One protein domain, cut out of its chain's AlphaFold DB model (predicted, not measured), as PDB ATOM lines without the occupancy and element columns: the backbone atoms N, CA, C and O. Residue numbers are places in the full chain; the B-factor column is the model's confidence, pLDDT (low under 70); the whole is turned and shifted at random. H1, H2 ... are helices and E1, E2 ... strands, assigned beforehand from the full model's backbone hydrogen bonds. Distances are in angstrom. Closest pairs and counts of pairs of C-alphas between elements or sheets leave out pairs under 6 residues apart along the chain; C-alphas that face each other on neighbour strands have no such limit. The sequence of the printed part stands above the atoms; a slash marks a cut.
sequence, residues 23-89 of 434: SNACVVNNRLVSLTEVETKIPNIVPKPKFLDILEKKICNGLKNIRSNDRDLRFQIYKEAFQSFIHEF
ATOM      1  N   SER A  23     141.648 171.327  92.882       44.43
ATOM      2  CA  SER A  23     142.406 172.546  93.062       44.43
ATOM      3  C   SER A  23     143.003 172.602  94.468       44.43
ATOM      4  O   SER A  23     142.271 172.508  95.453       44.43
ATOM      5  N   ASN A  24     144.317 172.783  94.570       50.84
ATOM      6  CA  ASN A  24     144.982 173.047  95.845       50.84
ATOM      7  C   ASN A  24     145.137 174.559  95.994       50.84
ATOM      8  O   ASN A  24     145.662 175.208  95.098       50.84
ATOM      9  N   ALA A  25     144.700 175.133  97.111       54.94
ATOM     10  CA  ALA A  25     144.907 176.549  97.376       54.94
ATOM     11  C   ALA A  25     146.181 176.746  98.207       54.94
ATOM     12  O   ALA A  25     146.319 176.134  99.268       54.94
ATOM     13  N   CYS A  26     147.105 177.593  97.755       56.34
ATOM     14  CA  CYS A  26     148.240 178.035  98.567       56.34
ATOM     15  C   CYS A  26     148.238 179.559  98.711       56.34
ATOM     16  O   CYS A  26     147.719 180.292  97.866       56.34
ATOM     17  N   VAL A  27     148.779 180.041  99.829       57.40
ATOM     18  CA  VAL A  27     148.906 181.473 100.097       57.40
ATOM     19  C   VAL A  27     150.224 181.945  99.498       57.40
ATOM     20  O   VAL A  27     151.290 181.596  99.997       57.40
ATOM     21  N   VAL A  28     150.153 182.749  98.439       62.12
ATOM     22  CA  VAL A  28     151.319 183.424  97.857       62.12
ATOM     23  C   VAL A  28     151.136 184.917  98.086       62.12
ATOM     24  O   VAL A  28     150.127 185.490  97.682       62.12
ATOM     25  N   ASN A  29     152.086 185.548  98.781       58.73
ATOM     26  CA  ASN A  29     152.038 186.970  99.146       58.73
ATOM     27  C   ASN A  29     150.708 187.387  99.807       58.73
ATOM     28  O   ASN A  29     150.056 188.338  99.376       58.73
ATOM     29  N   ASN A  30     150.285 186.648 100.840       64.19
ATOM     30  CA  ASN A  30     149.036 186.868 101.585       64.19
ATOM     31  C   ASN A  30     147.746 186.840 100.741       64.19
ATOM     32  O   ASN A  30     146.704 187.321 101.189       64.19
ATOM     33  N   ARG A  31     147.770 186.251  99.540       41.05
ATOM     34  CA  ARG A  31     146.565 185.984  98.745       41.05
ATOM     35  C   ARG A  31     146.421 184.495  98.475       41.05
ATOM     36  O   ARG A  31     147.387 183.816  98.142       41.05
ATOM     37  N   LEU A  32     145.197 184.005  98.646       52.03
ATOM     38  CA  LEU A  32     144.840 182.613  98.412       52.03
ATOM     39  C   LEU A  32     144.729 182.388  96.897       52.03
ATOM     40  O   LEU A  32     143.840 182.945  96.253       52.03
ATOM     41  N   VAL A  33     145.644 181.610  96.324       51.29
ATOM     42  CA  VAL A  33     145.664 181.281  94.893       51.29
ATOM     43  C   VAL A  33     145.297 179.814  94.724       51.29
ATOM     44  O   VAL A  33     145.877 178.946  95.371       51.29
ATOM     45  N   SER A  34     144.308 179.553  93.870       53.51
ATOM     46  CA  SER A  34     143.818 178.215  93.531       53.51
ATOM     47  C   SER A  34     144.658 177.635  92.393       53.51
ATOM     48  O   SER A  34     144.612 178.154  91.279       53.51
ATOM     49  N   LEU A  35     145.436 176.590  92.676       49.31
ATOM     50  CA  LEU A  35     146.269 175.878  91.705       49.31
ATOM     51  C   LEU A  35     145.495 174.704  91.116       49.31
ATOM     52  O   LEU A  35     144.846 173.962  91.852       49.31
ATOM     53  N   THR A  36     145.578 174.514  89.804       51.39
ATOM     54  CA  THR A  36     144.834 173.464  89.081       51.39
ATOM     55  C   THR A  36     145.642 172.165  88.942       51.39
ATOM     56  O   THR A  36     146.861 172.156  89.104       51.39
ATOM     57  N   GLU A  37     144.969 171.041  88.644       49.72
ATOM     58  CA  GLU A  37     145.567 169.694  88.476       49.72
ATOM     59  C   GLU A  37     146.845 169.667  87.612       49.72
ATOM     60  O   GLU A  37     147.761 168.889  87.884       49.72
ATOM     61  N   VAL A  38     146.943 170.546  86.606       51.88
ATOM     62  CA  VAL A  38     148.103 170.641  85.702       51.88
ATOM     63  C   VAL A  38     149.377 171.059  86.446       51.88
ATOM     64  O   VAL A  38     150.466 170.573  86.136       51.88
ATOM     65  N   GLU A  39     149.247 171.926  87.450       50.69
ATOM     66  CA  GLU A  39     150.374 172.498  88.191       50.69
ATOM     67  C   GLU A  39     150.880 171.558  89.288       50.69
ATOM     68  O   GLU A  39     152.053 171.606  89.649       50.69
ATOM     69  N   THR A  40     150.022 170.672  89.804       52.21
ATOM     70  CA  THR A  40     150.375 169.835  90.960       52.21
ATOM     71  C   THR A  40     150.829 168.422  90.601       52.21
ATOM     72  O   THR A  40     151.457 167.798  91.447       52.21
ATOM     73  N   LYS A  41     150.594 167.918  89.374       44.92
ATOM     74  CA  LYS A  41     151.053 166.594  88.870       44.92
ATOM     75  C   LYS A  41     150.893 165.412  89.856       44.92
ATOM     76  O   LYS A  41     151.622 164.426  89.751       44.92
ATOM     77  N   ILE A  42     149.943 165.468  90.790       45.43
ATOM     78  CA  ILE A  42     149.656 164.379  91.733       45.43
ATOM     79  C   ILE A  42     148.379 163.669  91.260       45.43
ATOM     80  O   ILE A  42     147.301 164.256  91.342       45.43
ATOM     81  N   PRO A  43     148.461 162.422  90.756       41.99
ATOM     82  CA  PRO A  43     147.282 161.661  90.366       41.99
ATOM     83  C   PRO A  43     146.451 161.314  91.607       41.99
ATOM     84  O   PRO A  43     146.981 160.847  92.616       41.99
ATOM     85  N   ASN A  44     145.139 161.530  91.529       48.37
ATOM     86  CA  ASN A  44     144.185 161.247  92.597       48.37
ATOM     87  C   ASN A  44     143.948 159.719  92.681       48.37
ATOM     88  O   ASN A  44     143.163 159.166  91.915       48.37
ATOM     89  N   ILE A  45     144.694 159.014  93.543       46.79
ATOM     90  CA  ILE A  45     144.779 157.532  93.572       46.79
ATOM     91  C   ILE A  45     143.759 156.879  94.530       46.79
ATOM     92  O   ILE A  45     143.829 155.681  94.771       46.79
ATOM     93  N   VAL A  46     142.761 157.594  95.060       53.24
ATOM     94  CA  VAL A  46     141.686 156.937  95.831       53.24
ATOM     95  C   VAL A  46     140.516 156.630  94.890       53.24
ATOM     96  O   VAL A  46     139.809 157.557  94.488       53.24
ATOM     97  N   PRO A  47     140.287 155.358  94.503       58.65
ATOM     98  CA  PRO A  47     139.185 155.002  93.624       58.65
ATOM     99  C   PRO A  47     137.871 155.387  94.292       58.65
ATOM    100  O   PRO A  47     137.624 155.037  95.451       58.65
ATOM    101  N   LYS A  48     137.017 156.096  93.554       66.63
ATOM    102  CA  LYS A  48     135.687 156.449  94.031       66.63
ATOM    103  C   LYS A  48     134.926 155.174  94.427       66.63
ATOM    104  O   LYS A  48     134.906 154.209  93.657       66.63
ATOM    105  N   PRO A  49     134.292 155.139  95.610       75.41
ATOM    106  CA  PRO A  49     133.500 153.993  96.025       75.41
ATOM    107  C   PRO A  49     132.400 153.666  95.005       75.41
ATOM    108  O   PRO A  49     131.602 154.533  94.646       75.41
ATOM    109  N   LYS A  50     132.316 152.397  94.581       80.52
ATOM    110  CA  LYS A  50     131.353 151.922  93.564       80.52
ATOM    111  C   LYS A  50     129.900 152.304  93.872       80.52
ATOM    112  O   LYS A  50     129.127 152.545  92.949       80.52
ATOM    113  N   PHE A  51     129.517 152.370  95.149       82.78
ATOM    114  CA  PHE A  51     128.151 152.731  95.534       82.78
ATOM    115  C   PHE A  51     127.807 154.193  95.194       82.78
ATOM    116  O   PHE A  51     126.683 154.451  94.773       82.78
ATOM    117  N   LEU A  52     128.756 155.137  95.293       84.35
ATOM    118  CA  LEU A  52     128.518 156.538  94.913       84.35
ATOM    119  C   LEU A  52     128.292 156.672  93.409       84.35
ATOM    120  O   LEU A  52     127.415 157.420  92.994       84.35
ATOM    121  N   ASP A  53     129.013 155.901  92.590       83.54
ATOM    122  CA  ASP A  53     128.761 155.860  91.143       83.54
ATOM    123  C   ASP A  53     127.373 155.299  90.815       83.54
ATOM    124  O   ASP A  53     126.710 155.772  89.890       83.54
ATOM    125  N   ILE A  54     126.906 154.299  91.569       86.58
ATOM    126  CA  ILE A  54     125.549 153.761  91.416       86.58
ATOM    127  C   ILE A  54     124.509 154.817  91.818       86.58
ATOM    128  O   ILE A  54     123.521 154.998  91.103       86.58
ATOM    129  N   LEU A  55     124.724 155.526  92.930       86.17
ATOM    130  CA  LEU A  55     123.825 156.580  93.406       86.17
ATOM    131  C   LEU A  55     123.750 157.758  92.439       86.17
ATOM    132  O   LEU A  55     122.652 158.185  92.096       86.17
ATOM    133  N   GLU A  56     124.880 158.244  91.933       86.31
ATOM    134  CA  GLU A  56     124.892 159.320  90.939       86.31
ATOM    135  C   GLU A  56     124.189 158.906  89.653       86.31
ATOM    136  O   GLU A  56     123.374 159.663  89.133       86.31
ATOM    137  N   LYS A  57     124.414 157.677  89.169       88.00
ATOM    138  CA  LYS A  57     123.670 157.158  88.014       88.00
ATOM    139  C   LYS A  57     122.166 157.129  88.281       88.00
ATOM    140  O   LYS A  57     121.404 157.493  87.386       88.00
ATOM    141  N   LYS A  58     121.728 156.744  89.488       86.06
ATOM    142  CA  LYS A  58     120.310 156.800  89.887       86.06
ATOM    143  C   LYS A  58     119.777 158.235  89.890       86.06
ATOM    144  O   LYS A  58     118.737 158.468  89.283       86.06
ATOM    145  N   ILE A  59     120.499 159.192  90.481       88.57
ATOM    146  CA  ILE A  59     120.117 160.615  90.496       88.57
ATOM    147  C   ILE A  59     120.029 161.161  89.067       88.57
ATOM    148  O   ILE A  59     118.998 161.701  88.674       88.57
ATOM    149  N   CYS A  60     121.078 160.988  88.260       87.36
ATOM    150  CA  CYS A  60     121.111 161.453  86.877       87.36
ATOM    151  C   CYS A  60     119.980 160.839  86.049       87.36
ATOM    152  O   CYS A  60     119.341 161.548  85.278       87.36
ATOM    153  N   ASN A  61     119.708 159.542  86.208       87.14
ATOM    154  CA  ASN A  61     118.611 158.888  85.501       87.14
ATOM    155  C   ASN A  61     117.237 159.388  85.962       87.14
ATOM    156  O   ASN A  61     116.382 159.613  85.111       87.14
ATOM    157  N   GLY A  62     117.038 159.615  87.263       84.59
ATOM    158  CA  GLY A  62     115.803 160.197  87.786       84.59
ATOM    159  C   GLY A  62     115.565 161.620  87.272       84.59
ATOM    160  O   GLY A  62     114.447 161.971  86.908       84.59
ATOM    161  N   LEU A  63     116.620 162.434  87.177       86.48
ATOM    162  CA  LEU A  63     116.523 163.830  86.742       86.48
ATOM    163  C   LEU A  63     116.334 164.003  85.228       86.48
ATOM    164  O   LEU A  63     115.817 165.040  84.816       86.48
ATOM    165  N   LYS A  64     116.706 163.019  84.394       84.40
ATOM    166  CA  LYS A  64     116.597 163.105  82.919       84.40
ATOM    167  C   LYS A  64     115.186 163.427  82.420       84.40
ATOM    168  O   LYS A  64     115.051 164.085  81.394       84.40
ATOM    169  N   ASN A  65     114.157 162.976  83.138       78.25
ATOM    170  CA  ASN A  65     112.764 163.091  82.701       78.25
ATOM    171  C   ASN A  65     111.997 164.243  83.374       78.25
ATOM    172  O   ASN A  65     110.811 164.426  83.103       78.25
ATOM    173  N   ILE A  66     112.638 165.018  84.253       79.69
ATOM    174  CA  ILE A  66     111.958 166.034  85.062       79.69
ATOM    175  C   ILE A  66     112.125 167.414  84.440       79.69
ATOM    176  O   ILE A  66     113.231 167.843  84.114       79.69
ATOM    177  N   ARG A  67     111.015 168.151  84.319       74.33
ATOM    178  CA  ARG A  67     111.046 169.560  83.911       74.33
ATOM    179  C   ARG A  67     111.769 170.375  84.985       74.33
ATOM    180  O   ARG A  67     111.459 170.254  86.165       74.33
ATOM    181  N   SER A  68     112.679 171.258  84.583       70.30
ATOM    182  CA  SER A  68     113.531 172.073  85.473       70.30
ATOM    183  C   SER A  68     112.785 172.838  86.580       70.30
ATOM    184  O   SER A  68     113.377 173.141  87.617       70.30
ATOM    185  N   ASN A  69     111.488 173.105  86.404       76.27
ATOM    186  CA  ASN A  69     110.660 173.846  87.355       76.27
ATOM    187  C   ASN A  69     110.000 172.981  88.443       76.27
ATOM    188  O   ASN A  69     109.534 173.536  89.436       76.27
ATOM    189  N   ASP A  70     109.981 171.654  88.304       83.40
ATOM    190  CA  ASP A  70     109.340 170.762  89.274       83.40
ATOM    191  C   ASP A  70     110.278 170.518  90.467       83.40
ATOM    192  O   ASP A  70     111.140 169.635  90.468       83.40
ATOM    193  N   ARG A  71     110.213 171.409  91.462       84.25
ATOM    194  CA  ARG A  71     111.088 171.341  92.641       84.25
ATOM    195  C   ARG A  71     110.764 170.143  93.525       84.25
ATOM    196  O   ARG A  71     111.695 169.587  94.098       84.25
ATOM    197  N   ASP A  72     109.497 169.745  93.603       85.55
ATOM    198  CA  ASP A  72     109.045 168.673  94.491       85.55
ATOM    199  C   ASP A  72     109.574 167.321  94.021       85.55
ATOM    200  O   ASP A  72     110.161 166.573  94.806       85.55
ATOM    201  N   LEU A  73     109.463 167.043  92.720       84.74
ATOM    202  CA  LEU A  73     109.950 165.784  92.165       84.74
ATOM    203  C   LEU A  73     111.485 165.703  92.186       84.74
ATOM    204  O   LEU A  73     112.055 164.652  92.483       84.74
ATOM    205  N   ARG A  74     112.174 166.831  91.947       88.15
ATOM    206  CA  ARG A  74     113.635 166.908  92.117       88.15
ATOM    207  C   ARG A  74     114.044 166.656  93.563       88.15
ATOM    208  O   ARG A  74     114.955 165.867  93.799       88.15
ATOM    209  N   PHE A  75     113.377 167.305  94.516       88.23
ATOM    210  CA  PHE A  75     113.629 167.112  95.942       88.23
ATOM    211  C   PHE A  75     113.451 165.642  96.339       88.23
ATOM    212  O   PHE A  75     114.315 165.096  97.018       88.23
ATOM    213  N   GLN A  76     112.407 164.975  95.838       89.76
ATOM    214  CA  GLN A  76     112.145 163.563  96.116       89.76
ATOM    215  C   GLN A  76     113.279 162.635  95.645       89.76
ATOM    216  O   GLN A  76     113.703 161.763  96.402       89.76
ATOM    217  N   ILE A  77     113.842 162.852  94.451       89.05
ATOM    218  CA  ILE A  77     114.990 162.055  93.974       89.05
ATOM    219  C   ILE A  77     116.210 162.242  94.871       89.05
ATOM    220  O   ILE A  77     116.867 161.267  95.239       89.05
ATOM    221  N   TYR A  78     116.538 163.489  95.215       91.38
ATOM    222  CA  TYR A  78     117.684 163.765  96.081       91.38
ATOM    223  C   TYR A  78     117.477 163.198  97.485       91.38
ATOM    224  O   TYR A  78     118.418 162.664  98.067       91.38
ATOM    225  N   LYS A  79     116.246 163.244  97.993       90.66
ATOM    226  CA  LYS A  79     115.847 162.645  99.265       90.66
ATOM    227  C   LYS A  79     116.079 161.132  99.273       90.66
ATOM    228  O   LYS A  79     116.771 160.625 100.153       90.66
ATOM    229  N   GLU A  80     115.585 160.414  98.266       89.86
ATOM    230  CA  GLU A  80     115.780 158.960  98.133       89.86
ATOM    231  C   GLU A  80     117.256 158.581  97.962       89.86
ATOM    232  O   GLU A  80     117.741 157.596  98.536       89.86
ATOM    233  N   ALA A  81     118.002 159.382  97.198       90.74
ATOM    234  CA  ALA A  81     119.432 159.182  97.026       90.74
ATOM    235  C   ALA A  81     120.205 159.412  98.332       90.74
ATOM    236  O   ALA A  81     121.112 158.641  98.644       90.74
ATOM    237  N   PHE A  82     119.822 160.416  99.125       91.75
ATOM    238  CA  PHE A  82     120.434 160.689 100.422       91.75
ATOM    239  C   PHE A  82     120.094 159.611 101.456       91.75
ATOM    240  O   PHE A  82     120.976 159.155 102.172       91.75
ATOM    241  N   GLN A  83     118.865 159.093 101.473       90.70
ATOM    242  CA  GLN A  83     118.525 157.928 102.299       90.70
ATOM    243  C   GLN A  83     119.356 156.695 101.927       90.70
ATOM    244  O   GLN A  83     119.866 155.994 102.803       90.70
ATOM    245  N   SER A  84     119.535 156.452 100.627       87.86
ATOM    246  CA  SER A  84     120.384 155.363 100.140       87.86
ATOM    247  C   SER A  84     121.853 155.572 100.536       87.86
ATOM    248  O   SER A  84     122.528 154.623 100.926       87.86
ATOM    249  N   PHE A  85     122.340 156.816 100.505       89.62
ATOM    250  CA  PHE A  85     123.668 157.192 100.994       89.62
ATOM    251  C   PHE A  85     123.824 156.907 102.497       89.62
ATOM    252  O   PHE A  85     124.779 156.248 102.900       89.62
ATOM    253  N   ILE A  86     122.859 157.320 103.322       88.79
ATOM    254  CA  ILE A  86     122.854 157.064 104.772       88.79
ATOM    255  C   ILE A  86     122.885 155.561 105.076       88.79
ATOM    256  O   ILE A  86     123.562 155.127 106.010       88.79
ATOM    257  N   HIS A  87     122.170 154.752 104.290       86.29
ATOM    258  CA  HIS A  87     122.111 153.305 104.482       86.29
ATOM    259  C   HIS A  87     123.476 152.621 104.287       86.29
ATOM    260  O   HIS A  87     123.823 151.725 105.062       86.29
ATOM    261  N   GLU A  88     124.253 153.060 103.292       85.45
ATOM    262  CA  GLU A  88     125.577 152.507 102.972       85.45
ATOM    263  C   GLU A  88     126.677 152.977 103.945       85.45
ATOM    264  O   GLU A  88     127.594 152.217 104.267       85.45
ATOM    265  N   PHE A  89     126.580 154.197 104.492       85.94
ATOM    266  CA  PHE A  89     127.547 154.758 105.451       85.94
ATOM    267  C   PHE A  89     127.352 154.239 106.884       85.94
ATOM    268  O   PHE A  89     127.040 154.989 107.807       85.94
TER     269      PHE A  89
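This is residues 23 to 89 of the 434 residues of the protein "Putative myosin heavy chain" of Schistosoma mansoni (UniProt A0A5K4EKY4). A small lobe, the two-stranded hairpin of E1 and E2 with the short helix H1 at the end away from its turn, and a larger lobe, the helical hairpin of H2 and H3, are joined by one thin bridge of chain. Residues 41 to 50, of which 50 belongs to H2, make this bridge and stand free, and the two lobes stay apart. The 67 printed residues hold two named strands and three named helices, in the order E1, E2, H1, H2, H3; the sheet is E1 - E2, antiparallel, and the class is mixed, helices and strands. The whole is extended, with a radius of gyration of the C-alphas of 18.0 A, and elongated, spanning 47 by 29 by 20 A.

The sheet pairs E1, residues 23 to 28, with E2, residues 31 to 36, antiparallel at 147 degrees between their directions. They form a hairpin with a tight link. The C-alphas of Ala 25 and Ser 34 face each other at 4.3 A. Within hydrogen-bond range are N 26 and O 33, 3.0 A, and N 35 and O 24, 2.8 A. H1, residues 37 to 40, follows E2 by a tight link; the closest C-alphas of E1 and H1 are those of Ser 23 and Glu 37, 6.3 A apart. H2, residues 50 to 63, is apart from H1, E1 and E2. H3, residues 71 to 88, touches H2, with the closest C-alphas, those of Leu 55 and Ala 81, 6.3 A apart. H2 and H3 run opposite ways at a shallow tilt of 13 degrees and form a helical hairpin. H3 is apart from E1, E2 and H1. In H2 and H3 every O i to N i+4 pair is within hydrogen-bond range; H1 is too short for such a pair, and its one O i to N i+3 pair is within range.

E1 begins at C-alpha 23 (142.406, 172.546, 93.062) and measures 14.9 A from first to last C-alpha; E2 measures 15.9 A. H1 measures 5.4 A. H2 begins at C-alpha 50 (131.353, 151.922, 93.564) and measures 20.2 A. H3, the longest helix, measures 25.9 A and ends at C-alpha 88 (125.577, 152.507, 102.972).

The C-alphas farthest apart are those of Asn 29 and Asn 65, 48.8 A. The printed part has no cut. The links from H1 to H2, nine residues, and from H2 to H3, seven residues, are short; no link is long. Residues 67 to 72, of which 71 and 72 belong to H3, also stand free. The mean pLDDT of the printed part is 72.5, and residues 23 to 48 are under 70.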